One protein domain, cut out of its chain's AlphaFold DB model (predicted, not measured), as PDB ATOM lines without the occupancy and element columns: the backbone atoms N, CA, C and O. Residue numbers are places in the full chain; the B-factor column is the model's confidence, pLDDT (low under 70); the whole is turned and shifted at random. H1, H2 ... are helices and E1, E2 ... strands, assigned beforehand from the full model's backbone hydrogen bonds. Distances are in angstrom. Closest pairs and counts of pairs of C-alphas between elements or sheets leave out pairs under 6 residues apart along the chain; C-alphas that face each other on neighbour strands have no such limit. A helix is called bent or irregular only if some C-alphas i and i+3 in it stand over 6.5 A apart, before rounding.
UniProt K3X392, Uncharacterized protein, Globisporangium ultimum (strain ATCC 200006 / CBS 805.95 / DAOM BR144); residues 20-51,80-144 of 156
ATOM      1  N   GLN A  20      14.896  41.546  19.789       87.38
ATOM      2  CA  GLN A  20      15.471  42.011  21.050       87.38
ATOM      3  C   GLN A  20      15.819  40.842  21.980       87.38
ATOM      4  O   GLN A  20      16.915  40.803  22.539       87.38
ATOM      5  N   GLU A  21      14.923  39.862  22.118       90.06
ATOM      6  CA  GLU A  21      15.163  38.650  22.915       90.06
ATOM      7  C   GLU A  21      16.297  37.800  22.336       90.06
ATOM      8  O   GLU A  21      17.127  37.256  23.073       90.06
ATOM      9  N   ARG A  22      16.367  37.711  21.006       90.19
ATOM     10  CA  ARG A  22      17.462  37.068  20.277       90.19
ATOM     11  C   ARG A  22      18.794  37.728  20.588       90.19
ATOM     12  O   ARG A  22      19.725  37.036  21.002       90.19
ATOM     13  N   HIS A  23      18.882  39.045  20.420       88.25
ATOM     14  CA  HIS A  23      20.102  39.788  20.701       88.25
ATOM     15  C   HIS A  23      20.511  39.643  22.173       88.25
ATOM     16  O   HIS A  23      21.669  39.345  22.456       88.25
ATOM     17  N   ALA A  24      19.562  39.753  23.110       90.25
ATOM     18  CA  ALA A  24      19.818  39.527  24.531       90.25
ATOM     19  C   ALA A  24      20.377  38.119  24.795       90.25
ATOM     20  O   ALA A  24      21.398  37.985  25.466       90.25
ATOM     21  N   THR A  25      19.778  37.078  24.209       92.19
ATOM     22  CA  THR A  25      20.260  35.693  24.335       92.19
ATOM     23  C   THR A  25      21.697  35.562  23.841       92.19
ATOM     24  O   THR A  25      22.552  35.050  24.563       92.19
ATOM     25  N   LEU A  26      21.998  36.066  22.642       92.00
ATOM     26  CA  LEU A  26      23.351  36.015  22.088       92.00
ATOM     27  C   LEU A  26      24.339  36.786  22.968       92.00
ATOM     28  O   LEU A  26      25.421  36.284  23.271       92.00
ATOM     29  N   LEU A  27      23.950  37.960  23.461       92.19
ATOM     30  CA  LEU A  27      24.795  38.769  24.327       92.19
ATOM     31  C   LEU A  27      25.196  38.026  25.608       92.19
ATOM     32  O   LEU A  27      26.371  38.042  25.967       92.19
ATOM     33  N   THR A  28      24.275  37.280  26.234       92.62
ATOM     34  CA  THR A  28      24.594  36.462  27.426       92.62
ATOM     35  C   THR A  28      25.609  35.348  27.155       92.62
ATOM     36  O   THR A  28      26.242  34.840  28.079       92.62
ATOM     37  N   MET A  29      25.788  34.957  25.892       91.75
ATOM     38  CA  MET A  29      26.709  33.894  25.495       91.75
ATOM     39  C   MET A  29      28.093  34.408  25.102       91.75
ATOM     40  O   MET A  29      29.027  33.603  25.040       91.75
ATOM     41  N   LYS A  30      28.236  35.717  24.846       92.69
ATOM     42  CA  LYS A  30      29.440  36.326  24.267       92.69
ATOM     43  C   LYS A  30      30.707  35.921  25.017       92.69
ATOM     44  O   LYS A  30      31.609  35.342  24.415       92.69
ATOM     45  N   ASP A  31      30.757  36.163  26.323       92.31
ATOM     46  CA  ASP A  31      31.975  35.945  27.111       92.31
ATOM     47  C   ASP A  31      32.375  34.471  27.143       92.31
ATOM     48  O   ASP A  31      33.535  34.124  26.913       92.31
ATOM     49  N   LYS A  32      31.401  33.574  27.334       91.06
ATOM     50  CA  LYS A  32      31.643  32.126  27.329       91.06
ATOM     51  C   LYS A  32      32.155  31.647  25.968       91.06
ATOM     52  O   LYS A  32      33.049  30.800  25.920       91.06
ATOM     53  N   LYS A  33      31.604  32.178  24.871       91.50
ATOM     54  CA  LYS A  33      32.017  31.839  23.503       91.50
ATOM     55  C   LYS A  33      33.425  32.331  23.197       91.50
ATOM     56  O   LYS A  33      34.242  31.531  22.749       91.50
ATOM     57  N   LEU A  34      33.728  33.587  23.514       92.06
ATOM     58  CA  LEU A  34      35.062  34.160  23.327       92.06
ATOM     59  C   LEU A  34      36.118  33.424  24.152       92.06
ATOM     60  O   LEU A  34      37.170  33.071  23.628       92.06
ATOM     61  N   GLN A  35      35.824  33.120  25.416       90.88
ATOM     62  CA  GLN A  35      36.755  32.395  26.278       90.88
ATOM     63  C   GLN A  35      37.006  30.963  25.776       90.88
ATOM     64  O   GLN A  35      38.135  30.475  25.826       90.88
ATOM     65  N   GLY A  36      35.963  30.281  25.289       90.06
ATOM     66  CA  GLY A  36      36.084  28.956  24.677       90.06
ATOM     67  C   GLY A  36      36.933  28.975  23.407       90.06
ATOM     68  O   GLY A  36      37.852  28.165  23.289       90.06
ATOM     69  N   ALA A  37      36.667  29.926  22.509       88.50
ATOM     70  CA  ALA A  37      37.417  30.099  21.269       88.50
ATOM     71  C   ALA A  37      38.889  30.451  21.529       88.50
ATOM     72  O   ALA A  37      39.771  29.828  20.949       88.50
ATOM     73  N   LEU A  38      39.170  31.376  22.456       89.56
ATOM     74  CA  LEU A  38      40.540  31.759  22.805       89.56
ATOM     75  C   LEU A  38      41.337  30.571  23.348       89.56
ATOM     76  O   LEU A  38      42.458  30.341  22.906       89.56
ATOM     77  N   ARG A  39      40.758  29.794  24.274       89.94
ATOM     78  CA  ARG A  39      41.411  28.575  24.779       89.94
ATOM     79  C   ARG A  39      41.688  27.587  23.653       89.94
ATOM     80  O   ARG A  39      42.784  27.049  23.593       89.94
ATOM     81  N   PHE A  40      40.714  27.364  22.772       87.50
ATOM     82  CA  PHE A  40      40.879  26.443  21.654       87.50
ATOM     83  C   PHE A  40      42.008  26.879  20.717       87.50
ATOM     84  O   PHE A  40      42.890  26.074  20.440       87.50
ATOM     85  N   ILE A  41      42.023  28.150  20.301       87.81
ATOM     86  CA  ILE A  41      43.071  28.698  19.432       87.81
ATOM     87  C   ILE A  41      44.437  28.565  20.107       87.81
ATOM     88  O   ILE A  41      45.338  28.008  19.501       87.81
ATOM     89  N   VAL A  42      44.584  28.985  21.369       89.31
ATOM     90  CA  VAL A  42      45.868  28.917  22.093       89.31
ATOM     91  C   VAL A  42      46.408  27.488  22.186       89.31
ATOM     92  O   VAL A  42      47.595  27.269  21.943       89.31
ATOM     93  N   GLU A  43      45.562  26.517  22.538       89.19
ATOM     94  CA  GLU A  43      45.970  25.110  22.621       89.19
ATOM     95  C   GLU A  43      46.330  24.544  21.245       89.19
ATOM     96  O   GLU A  43      47.352  23.872  21.107       89.19
ATOM     97  N   TRP A  44      45.523  24.848  20.227       85.44
ATOM     98  CA  TRP A  44      45.719  24.354  18.868       85.44
ATOM     99  C   TRP A  44      46.980  24.947  18.218       85.44
ATOM    100  O   TRP A  44      47.770  24.223  17.617       85.44
ATOM    101  N   THR A  45      47.253  26.238  18.432       89.31
ATOM    102  CA  THR A  45      48.443  26.911  17.891       89.31
ATOM    103  C   THR A  45      49.723  26.659  18.685       89.31
ATOM    104  O   THR A  45      50.778  27.134  18.274       89.31
ATOM    105  N   ARG A  46      49.681  25.943  19.821       90.25
ATOM    106  CA  ARG A  46      50.831  25.811  20.744       90.25
ATOM    107  C   ARG A  46      52.112  25.319  20.061       90.25
ATOM    108  O   ARG A  46      53.202  25.682  20.496       90.25
ATOM    109  N   TYR A  47      51.976  24.488  19.032       87.38
ATOM    110  CA  TYR A  47      53.098  23.867  18.324       87.38
ATOM    111  C   TYR A  47      53.226  24.324  16.866       87.38
ATOM    112  O   TYR A  47      53.991  23.726  16.113       87.38
ATOM    113  N   LEU A  48      52.477  25.353  16.463       88.44
ATOM    114  CA  LEU A  48      52.512  25.882  15.104       88.44
ATOM    115  C   LEU A  48      53.436  27.094  15.013       88.44
ATOM    116  O   LEU A  48      53.466  27.945  15.902       88.44
ATOM    117  N   ASP A  49      54.159  27.183  13.900       87.94
ATOM    118  CA  ASP A  49      54.863  28.403  13.528       87.94
ATOM    119  C   ASP A  49      53.868  29.397  12.921       87.94
ATOM    120  O   ASP A  49      53.477  29.279  11.762       87.94
ATOM    121  N   LEU A  50      53.455  30.384  13.717       85.88
ATOM    122  CA  LEU A  50      52.488  31.403  13.300       85.88
ATOM    123  C   LEU A  50      53.058  32.438  12.316       85.88
ATOM    124  O   LEU A  50      52.308  33.289  11.836       85.88
ATOM    125  N   ALA A  51      54.361  32.401  12.021       86.50
ATOM    126  CA  ALA A  51      54.955  33.227  10.972       86.50
ATOM    127  C   ALA A  51      54.786  32.607   9.574       86.50
ATOM    128  O   ALA A  51      54.899  33.318   8.573       86.50
ATOM    129  N   VAL A  80      50.358  45.735   6.844       91.69
ATOM    130  CA  VAL A  80      49.326  46.206   7.779       91.69
ATOM    131  C   VAL A  80      49.909  47.138   8.838       91.69
ATOM    132  O   VAL A  80      51.007  46.931   9.349       91.69
ATOM    133  N   GLN A  81      49.153  48.174   9.189       91.06
ATOM    134  CA  GLN A  81      49.576  49.202  10.145       91.06
ATOM    135  C   GLN A  81      49.340  48.778  11.597       91.06
ATOM    136  O   GLN A  81      50.009  49.251  12.511       91.06
ATOM    137  N   SER A  82      48.350  47.913  11.832       91.19
ATOM    138  CA  SER A  82      48.042  47.380  13.158       91.19
ATOM    139  C   SER A  82      47.129  46.158  13.069       91.19
ATOM    140  O   SER A  82      46.388  45.981  12.103       91.19
ATOM    141  N   THR A  83      47.091  45.364  14.138       89.56
ATOM    142  CA  THR A  83      46.102  44.286  14.296       89.56
ATOM    143  C   THR A  83      44.667  44.812  14.344       89.56
ATOM    144  O   THR A  83      43.747  44.116  13.923       89.56
ATOM    145  N   LYS A  84      44.461  46.057  14.797       92.00
ATOM    146  CA  LYS A  84      43.146  46.712  14.787       92.00
ATOM    147  C   LYS A  84      42.632  46.934  13.369       92.00
ATOM    148  O   LYS A  84      41.458  46.695  13.120       92.00
ATOM    149  N   GLN A  85      43.505  47.333  12.444       93.69
ATOM    150  CA  GLN A  85      43.145  47.495  11.033       93.69
ATOM    151  C   GLN A  85      42.624  46.180  10.440       93.69
ATOM    152  O   GLN A  85      41.585  46.167   9.786       93.69
ATOM    153  N   VAL A  86      43.329  45.074  10.698       92.00
ATOM    154  CA  VAL A  86      42.920  43.738  10.242       92.00
ATOM    155  C   VAL A  86      41.600  43.326  10.891       92.00
ATOM    156  O   VAL A  86      40.693  42.872  10.202       92.00
ATOM    157  N   PHE A  87      41.461  43.537  12.201       91.88
ATOM    158  CA  PHE A  87      40.228  43.256  12.933       91.88
ATOM    159  C   PHE A  87      39.024  44.015  12.357       91.88
ATOM    160  O   PHE A  87      37.979  43.413  12.138       91.88
ATOM    161  N   ASP A  88      39.178  45.305  12.054       91.25
ATOM    162  CA  ASP A  88      38.105  46.126  11.481       91.25
ATOM    163  C   ASP A  88      37.721  45.676  10.072       91.25
ATOM    164  O   ASP A  88      36.533  45.599   9.752       91.25
ATOM    165  N   ALA A  89      38.709  45.330   9.244       90.62
ATOM    166  CA  ALA A  89      38.469  44.788   7.912       90.62
ATOM    167  C   ALA A  89      37.730  43.441   7.972       90.62
ATOM    168  O   ALA A  89      36.767  43.236   7.233       90.62
ATOM    169  N   LEU A  90      38.125  42.550   8.890       89.31
ATOM    170  CA  LEU A  90      37.444  41.275   9.118       89.31
ATOM    171  C   LEU A  90      36.014  41.485   9.609       89.31
ATOM    172  O   LEU A  90      35.094  40.886   9.062       89.31
ATOM    173  N   GLN A  91      35.793  42.361  10.593       88.19
ATOM    174  CA  GLN A  91      34.439  42.684  11.039       88.19
ATOM    175  C   GLN A  91      33.589  43.206   9.881       88.19
ATOM    176  O   GLN A  91      32.464  42.745   9.705       88.19
ATOM    177  N   TYR A  92      34.124  44.117   9.068       87.00
ATOM    178  CA  TYR A  92      33.419  44.637   7.902       87.00
ATOM    179  C   TYR A  92      33.062  43.531   6.903       87.00
ATOM    180  O   TYR A  92      31.912  43.454   6.472       87.00
ATOM    181  N   PHE A  93      34.007  42.654   6.566       85.88
ATOM    182  CA  PHE A  93      33.759  41.522   5.673       85.88
ATOM    183  C   PHE A  93      32.663  40.601   6.217       85.88
ATOM    184  O   PHE A  93      31.691  40.320   5.528       85.88
ATOM    185  N   LEU A  94      32.777  40.182   7.478       83.69
ATOM    186  CA  LEU A  94      31.858  39.223   8.093       83.69
ATOM    187  C   LEU A  94      30.443  39.794   8.246       83.69
ATOM    188  O   LEU A  94      29.448  39.081   8.115       83.69
ATOM    189  N   ILE A  95      30.352  41.095   8.507       82.25
ATOM    190  CA  ILE A  95      29.084  41.810   8.588       82.25
ATOM    191  C   ILE A  95      28.405  41.889   7.224       82.25
ATOM    192  O   ILE A  95      27.182  41.813   7.200       82.25
ATOM    193  N   ASN A  96      29.158  42.057   6.137       80.56
ATOM    194  CA  ASN A  96      28.640  42.209   4.773       80.56
ATOM    195  C   ASN A  96      28.856  40.942   3.928       80.56
ATOM    196  O   ASN A  96      28.955  41.011   2.702       80.56
ATOM    197  N   MET A  97      28.975  39.788   4.587       80.88
ATOM    198  CA  MET A  97      29.348  38.532   3.947       80.88
ATOM    199  C   MET A  97      28.347  38.119   2.862       80.88
ATOM    200  O   MET A  97      28.746  37.474   1.896       80.88
ATOM    201  N   GLU A  98      27.076  38.534   2.956       76.38
ATOM    202  CA  GLU A  98      26.091  38.308   1.895       76.38
ATOM    203  C   GLU A  98      26.581  38.817   0.550       76.38
ATOM    204  O   GLU A  98      26.400  38.128  -0.443       76.38
ATOM    205  N   ILE A  99      27.247  39.974   0.513       75.00
ATOM    206  CA  ILE A  99      27.708  40.591  -0.730       75.00
ATOM    207  C   ILE A  99      28.772  39.704  -1.371       75.00
ATOM    208  O   ILE A  99      28.682  39.376  -2.549       75.00
ATOM    209  N   SER A 100      29.730  39.229  -0.578       71.12
ATOM    210  CA  SER A 100      30.781  38.344  -1.077       71.12
ATOM    211  C   SER A 100      30.241  36.975  -1.498       71.12
ATOM    212  O   SER A 100      30.665  36.438  -2.518       71.12
ATOM    213  N   ILE A 101      29.275  36.407  -0.767       70.88
ATOM    214  CA  ILE A 101      28.660  35.130  -1.160       70.88
ATOM    215  C   ILE A 101      27.818  35.309  -2.438       70.88
ATOM    216  O   ILE A 101      27.887  34.460  -3.328       70.88
ATOM    217  N   LEU A 102      27.072  36.416  -2.569       71.62
ATOM    218  CA  LEU A 102      26.324  36.785  -3.780       71.62
ATOM    219  C   LEU A 102      27.253  36.847  -4.997       71.62
ATOM    220  O   LEU A 102      26.948  36.268  -6.037       71.62
ATOM    221  N   GLU A 103      28.387  37.536  -4.865       67.38
ATOM    222  CA  GLU A 103      29.376  37.706  -5.934       67.38
ATOM    223  C   GLU A 103      30.009  36.376  -6.361       67.38
ATOM    224  O   GLU A 103      30.221  36.155  -7.554       67.38
ATOM    225  N   ILE A 104      30.272  35.473  -5.410       63.53
ATOM    226  CA  ILE A 104      30.896  34.168  -5.676       63.53
ATOM    227  C   ILE A 104      29.899  33.175  -6.290       63.53
ATOM    228  O   ILE A 104      30.238  32.468  -7.238       63.53
ATOM    229  N   LEU A 105      28.677  33.088  -5.751       66.81
ATOM    230  CA  LEU A 105      27.693  32.081  -6.168       66.81
ATOM    231  C   LEU A 105      26.798  32.555  -7.323       66.81
ATOM    232  O   LEU A 105      26.238  31.731  -8.052       66.81
ATOM    233  N   GLY A 106      26.656  33.871  -7.518       62.88
ATOM    234  CA  GLY A 106      25.774  34.460  -8.529       62.88
ATOM    235  C   GLY A 106      24.290  34.139  -8.311       62.88
ATOM    236  O   GLY A 106      23.508  34.152  -9.265       62.88
ATOM    237  N   GLU A 107      23.905  33.795  -7.083       70.50
ATOM    238  CA  GLU A 107      22.529  33.506  -6.665       70.50
ATOM    239  C   GLU A 107      22.015  34.630  -5.770       70.50
ATOM    240  O   GLU A 107      22.807  35.246  -5.075       70.50
ATOM    241  N   VAL A 108      20.704  34.907  -5.767       75.44
ATOM    242  CA  VAL A 108      20.120  35.953  -4.909       75.44
ATOM    243  C   VAL A 108      20.029  35.453  -3.469       75.44
ATOM    244  O   VAL A 108      19.268  34.537  -3.166       75.44
ATOM    245  N   ILE A 109      20.765  36.112  -2.584       75.38
ATOM    246  CA  ILE A 109      20.785  35.909  -1.141       75.38
ATOM    247  C   ILE A 109      20.064  37.080  -0.492       75.38
ATOM    248  O   ILE A 109      20.446  38.240  -0.658       75.38
ATOM    249  N   VAL A 110      19.015  36.764   0.256       77.69
ATOM    250  CA  VAL A 110      18.283  37.730   1.067       77.69
ATOM    251  C   VAL A 110      18.832  37.677   2.484       77.69
ATOM    252  O   VAL A 110      18.910  36.607   3.092       77.69
ATOM    253  N   ARG A 111      19.211  38.845   3.002       77.62
ATOM    254  CA  ARG A 111      19.607  39.039   4.394       77.62
ATOM    255  C   ARG A 111      18.386  39.435   5.216       77.62
ATOM    256  O   ARG A 111      17.755  40.453   4.947       77.62
ATOM    257  N   GLU A 112      18.080  38.628   6.221       78.62
ATOM    258  CA  GLU A 112      16.993  38.852   7.169       78.62
ATOM    259  C   GLU A 112      17.582  39.108   8.562       78.62
ATOM    260  O   GLU A 112      17.723  38.188   9.366       78.62
ATOM    261  N   ASP A 113      17.956  40.350   8.862       76.50
ATOM    262  CA  ASP A 113      18.315  40.752  10.224       76.50
ATOM    263  C   ASP A 113      17.776  42.143  10.576       76.50
ATOM    264  O   ASP A 113      17.209  42.849   9.740       76.50
ATOM    265  N   ASP A 114      17.901  42.510  11.851       72.81
ATOM    266  CA  ASP A 114      17.486  43.810  12.377       72.81
ATOM    267  C   ASP A 114      18.600  44.869  12.310       72.81
ATOM    268  O   ASP A 114      18.450  45.968  12.848       72.81
ATOM    269  N   GLY A 115      19.737  44.547  11.681       70.25
ATOM    270  CA  GLY A 115      20.920  45.400  11.621       70.25
ATOM    271  C   GLY A 115      21.554  45.718  12.981       70.25
ATOM    272  O   GLY A 115      22.442  46.576  13.034       70.25
ATOM    273  N   SER A 116      21.132  45.070  14.077       69.62
ATOM    274  CA  SER A 116      21.653  45.351  15.413       69.62
ATOM    275  C   SER A 116      23.100  44.871  15.543       69.62
ATOM    276  O   SER A 116      23.468  43.740  15.223       69.62
ATOM    277  N   ARG A 117      23.970  45.790  15.968       72.31
ATOM    278  CA  ARG A 117      25.425  45.588  16.044       72.31
ATOM    279  C   ARG A 117      25.926  46.140  17.362       72.31
ATOM    280  O   ARG A 117      26.661  47.127  17.413       72.31
ATOM    281  N   HIS A 118      25.451  45.559  18.454       76.56
ATOM    282  CA  HIS A 118      25.750  46.071  19.780       76.56
ATOM    283  C   HIS A 118      26.785  45.191  20.467       76.56
ATOM    284  O   HIS A 118      26.726  43.966  20.444       76.56
ATOM    285  N   GLN A 119      27.758  45.848  21.097       83.56
ATOM    286  CA  GLN A 119      28.701  45.205  22.015       83.56
ATOM    287  C   GLN A 119      29.477  44.029  21.390       83.56
ATOM    288  O   GLN A 119      29.824  43.075  22.081       83.56
ATOM    289  N   GLY A 120      29.788  44.095  20.091       87.12
ATOM    290  CA  GLY A 120      30.551  43.055  19.390       87.12
ATOM    291  C   GLY A 120      29.772  41.763  19.134       87.12
ATOM    292  O   GLY A 120      30.394  40.743  18.841       87.12
ATOM    293  N   VAL A 121      28.443  41.796  19.248       90.12
ATOM    294  CA  VAL A 121      27.547  40.700  18.879       90.12
ATOM    295  C   VAL A 121      26.736  41.121  17.663       90.12
ATOM    296  O   VAL A 121      26.189  42.223  17.630       90.12
ATOM    297  N   PHE A 122      26.671  40.248  16.664       87.31
ATOM    298  CA  PHE A 122      25.752  40.406  15.542       87.31
ATOM    299  C   PHE A 122      25.340  39.040  15.004       87.31
ATOM    300  O   PHE A 122      26.029  38.038  15.218       87.31
ATOM    301  N   GLN A 123      24.202  38.996  14.321       87.00
ATOM    302  CA  GLN A 123      23.691  37.780  13.713       87.00
ATOM    303  C   GLN A 123      23.158  38.091  12.323       87.00
ATOM    304  O   GLN A 123      22.393  39.031  12.157       87.00
ATOM    305  N   ASN A 124      23.548  37.271  11.351       83.94
ATOM    306  CA  ASN A 124      23.058  37.343   9.986       83.94
ATOM    307  C   ASN A 124      22.238  36.085   9.697       83.94
ATOM    308  O   ASN A 124      22.684  34.966   9.971       83.94
ATOM    309  N   ARG A 125      21.046  36.249   9.124       84.69
ATOM    310  CA  ARG A 125      20.285  35.147   8.534       84.69
ATOM    311  C   ARG A 125      20.250  35.339   7.028       84.69
ATOM    312  O   ARG A 125      19.797  36.372   6.548       84.69
ATOM    313  N   PHE A 126      20.727  34.342   6.305       83.94
ATOM    314  CA  PHE A 126      20.755  34.323   4.855       83.94
ATOM    315  C   PHE A 126      19.780  33.273   4.348       83.94
ATOM    316  O   PHE A 126      19.796  32.130   4.810       83.94
ATOM    317  N   ASN A 127      18.953  33.656   3.383       83.88
ATOM    318  CA  ASN A 127      18.083  32.744   2.656       83.88
ATOM    319  C   ASN A 127      18.381  32.859   1.159       83.88
ATOM    320  O   ASN A 127      18.433  33.966   0.621       83.88
ATOM    321  N   SER A 128      18.594  31.724   0.497       81.25
ATOM    322  CA  SER A 128      18.809  31.652  -0.947       81.25
ATOM    323  C   SER A 128      17.963  30.549  -1.563       81.25
ATOM    324  O   SER A 128      17.721  29.499  -0.956       81.25
ATOM    325  N   ARG A 129      17.551  30.770  -2.811       82.38
ATOM    326  CA  ARG A 129      16.964  29.733  -3.654       82.38
ATOM    327  C   ARG A 129      17.981  29.311  -4.704       82.38
ATOM    328  O   ARG A 129      18.259  30.062  -5.638       82.38
ATOM    329  N   LEU A 130      18.477  28.089  -4.557       79.06
ATOM    330  CA  LEU A 130      19.447  27.495  -5.462       79.06
ATOM    331  C   LEU A 130      18.825  27.272  -6.847       79.06
ATOM    332  O   LEU A 130      17.612  27.065  -6.984       79.06
ATOM    333  N   ARG A 131      19.659  27.226  -7.891       78.81
ATOM    334  CA  ARG A 131      19.205  27.010  -9.286       78.81
ATOM    335  C   ARG A 131      18.386  25.734  -9.501       78.81
ATOM    336  O   ARG A 131      17.523  25.699 -10.371       78.81
ATOM    337  N   ASN A 132      18.644  24.689  -8.716       81.94
ATOM    338  CA  ASN A 132      17.900  23.426  -8.762       81.94
ATOM    339  C   ASN A 132      16.539  23.489  -8.031       81.94
ATOM    340  O   ASN A 132      15.851  22.476  -7.925       81.94
ATOM    341  N   GLY A 133      16.152  24.659  -7.519       82.25
ATOM    342  CA  GLY A 133      14.898  24.897  -6.815       82.25
ATOM    343  C   GLY A 133      14.953  24.647  -5.308       82.25
ATOM    344  O   GLY A 133      13.981  24.996  -4.633       82.25
ATOM    345  N   ALA A 134      16.053  24.096  -4.781       84.00
ATOM    346  CA  ALA A 134      16.245  23.908  -3.346       84.00
ATOM    347  C   ALA A 134      16.390  25.252  -2.617       84.00
ATOM    348  O   ALA A 134      16.831  26.248  -3.192       84.00
ATOM    349  N   GLN A 135      16.013  25.275  -1.342       83.69
ATOM    350  CA  GLN A 135      16.207  26.429  -0.469       83.69
ATOM    351  C   GLN A 135      17.395  26.167   0.452       83.69
ATOM    352  O   GLN A 135      17.474  25.109   1.076       83.69
ATOM    353  N   ALA A 136      18.305  27.132   0.522       82.62
ATOM    354  CA  ALA A 136      19.422  27.137   1.448       82.62
ATOM    355  C   ALA A 136      19.189  28.233   2.488       82.62
ATOM    356  O   ALA A 136      18.923  29.385   2.143       82.62
ATOM    357  N   GLU A 137      19.296  27.867   3.761       84.62
ATOM    358  CA  GLU A 137      19.266  28.812   4.869       84.62
ATOM    359  C   GLU A 137      20.581  28.713   5.637       84.62
ATOM    360  O   GLU A 137      21.038  27.620   5.974       84.62
ATOM    361  N   MET A 138      21.174  29.863   5.937       82.50
ATOM    362  CA  MET A 138      22.344  29.970   6.795       82.50
ATOM    363  C   MET A 138      22.055  30.969   7.907       82.50
ATOM    364  O   MET A 138      21.559  32.068   7.667       82.50
ATOM    365  N   ASN A 139      22.379  30.596   9.140       85.00
ATOM    366  CA  ASN A 139      22.225  31.459  10.299       85.00
ATOM    367  C   ASN A 139      23.571  31.578  11.015       85.00
ATOM    368  O   ASN A 139      24.076  30.599  11.562       85.00
ATOM    369  N   VAL A 140      24.154  32.773  10.982       85.81
ATOM    370  CA  VAL A 140      25.501  33.050  11.481       85.81
ATOM    371  C   VAL A 140      25.401  33.979  12.676       85.81
ATOM    372  O   VAL A 140      24.997  35.126  12.526       85.81
ATOM    373  N   ALA A 141      25.799  33.507  13.855       88.12
ATOM    374  CA  ALA A 141      25.987  34.348  15.032       88.12
ATOM    375  C   ALA A 141      27.477  34.616  15.243       88.12
ATOM    376  O   ALA A 141      28.286  33.685  15.250       88.12
ATOM    377  N   MET A 142      27.831  35.878  15.456       89.75
ATOM    378  CA  MET A 142      29.210  36.303  15.616       89.75
ATOM    379  C   MET A 142      29.438  37.017  16.941       89.75
ATOM    380  O   MET A 142      28.664  37.879  17.354       89.75
ATOM    381  N   PHE A 143      30.558  36.671  17.575       91.94
ATOM    382  CA  PHE A 143      31.039  37.261  18.816       91.94
ATOM    383  C   PHE A 143      32.443  37.792  18.576       91.94
ATOM    384  O   PHE A 143      33.342  37.042  18.206       91.94
ATOM    385  N   THR A 144      32.636  39.086  18.788       92.44
ATOM    386  CA  THR A 144      33.909  39.762  18.539       92.44
ATOM    387  C   THR A 144      34.334  40.559  19.756       92.44
ATOM    388  O   THR A 144      33.522  41.162  20.464       92.44
TER     389      THR A 144
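This is residues 20 to 51 and 80 to 144 of the 156 residues of an uncharacterized protein of Globisporangium ultimum (strain ATCC 200006 / CBS 805.95 / DAOM BR144) (UniProt K3X392). A long, narrow hairpin, E2 and E3, with short E1 beside E2, makes a slab; the long, kinked helix H1 passes the end where E2 begins and E3 ends, while H3 packs over E1. Residues 38 to 51, of which 38 to 47 belong to H1, and residues 80 to 86, of which 83 to 86 belong to H2, stick out. The 97 printed residues hold H1, H2, H3, E1, E2 and E3 in that order, a mixed class, with an antiparallel sheet E1 - E2 - E3. The whole is loose, with a radius of gyration of the C-alphas of 16.3 A and spans of 45 by 35 by 26 A.

Look first at E2, residues 121 to 129, and E3, residues 135 to 143: N 124 and O 140 are 2.8 A apart, within hydrogen-bond range. With E1, residues 109 to 111, they form a meander, each strand the antiparallel neighbour of the one before; N 110 and O 127 are 2.9 A apart, within hydrogen-bond range. H1, residues 20 to 47, is only just at the sheet's level, at a height of 3.5 A; its closest C-alphas to E3 are Lys 30 and Phe 143, 5.8 A. H3, residues 97 to 105, lies over E1, 9.5 A over the sheet, with closest C-alphas Leu 102 and Ile 109, 6.2 A. H2, residues 83 to 95, only grazes the sheet with residues 91 to 95; its closest C-alphas to E2 are Ile 95 and Asn 124, 7.6 A. H2 and H3 meet only through their link, and H1 and H3 are apart. Every O i to N i+4 pair is within hydrogen-bond range in H2 and H3, and 21 of 24 in H1.

Find C-alpha 20 at (15.471, 42.011, 21.050); from there H1 runs 41.9 A to C-alpha 47, with a kink of 41 degrees near residue 31, and is irregular, C-alphas 44 and 47 being 7.4 A apart. H2 is 18.1 A long, E2 27.2 A, and E3 26.6 A, ending at C-alpha 143, (31.039, 37.261, 18.816).

The C-alphas of Tyr 47 and Gly 133 are the two farthest apart, 45.7 A. Residues 52 to 79 are not printed, and C-alphas 51 and 80 are 14.5 A apart across the cut. Of the links printed whole, none is long. Residues 103 to 106 and residue 116 have pLDDT under 70.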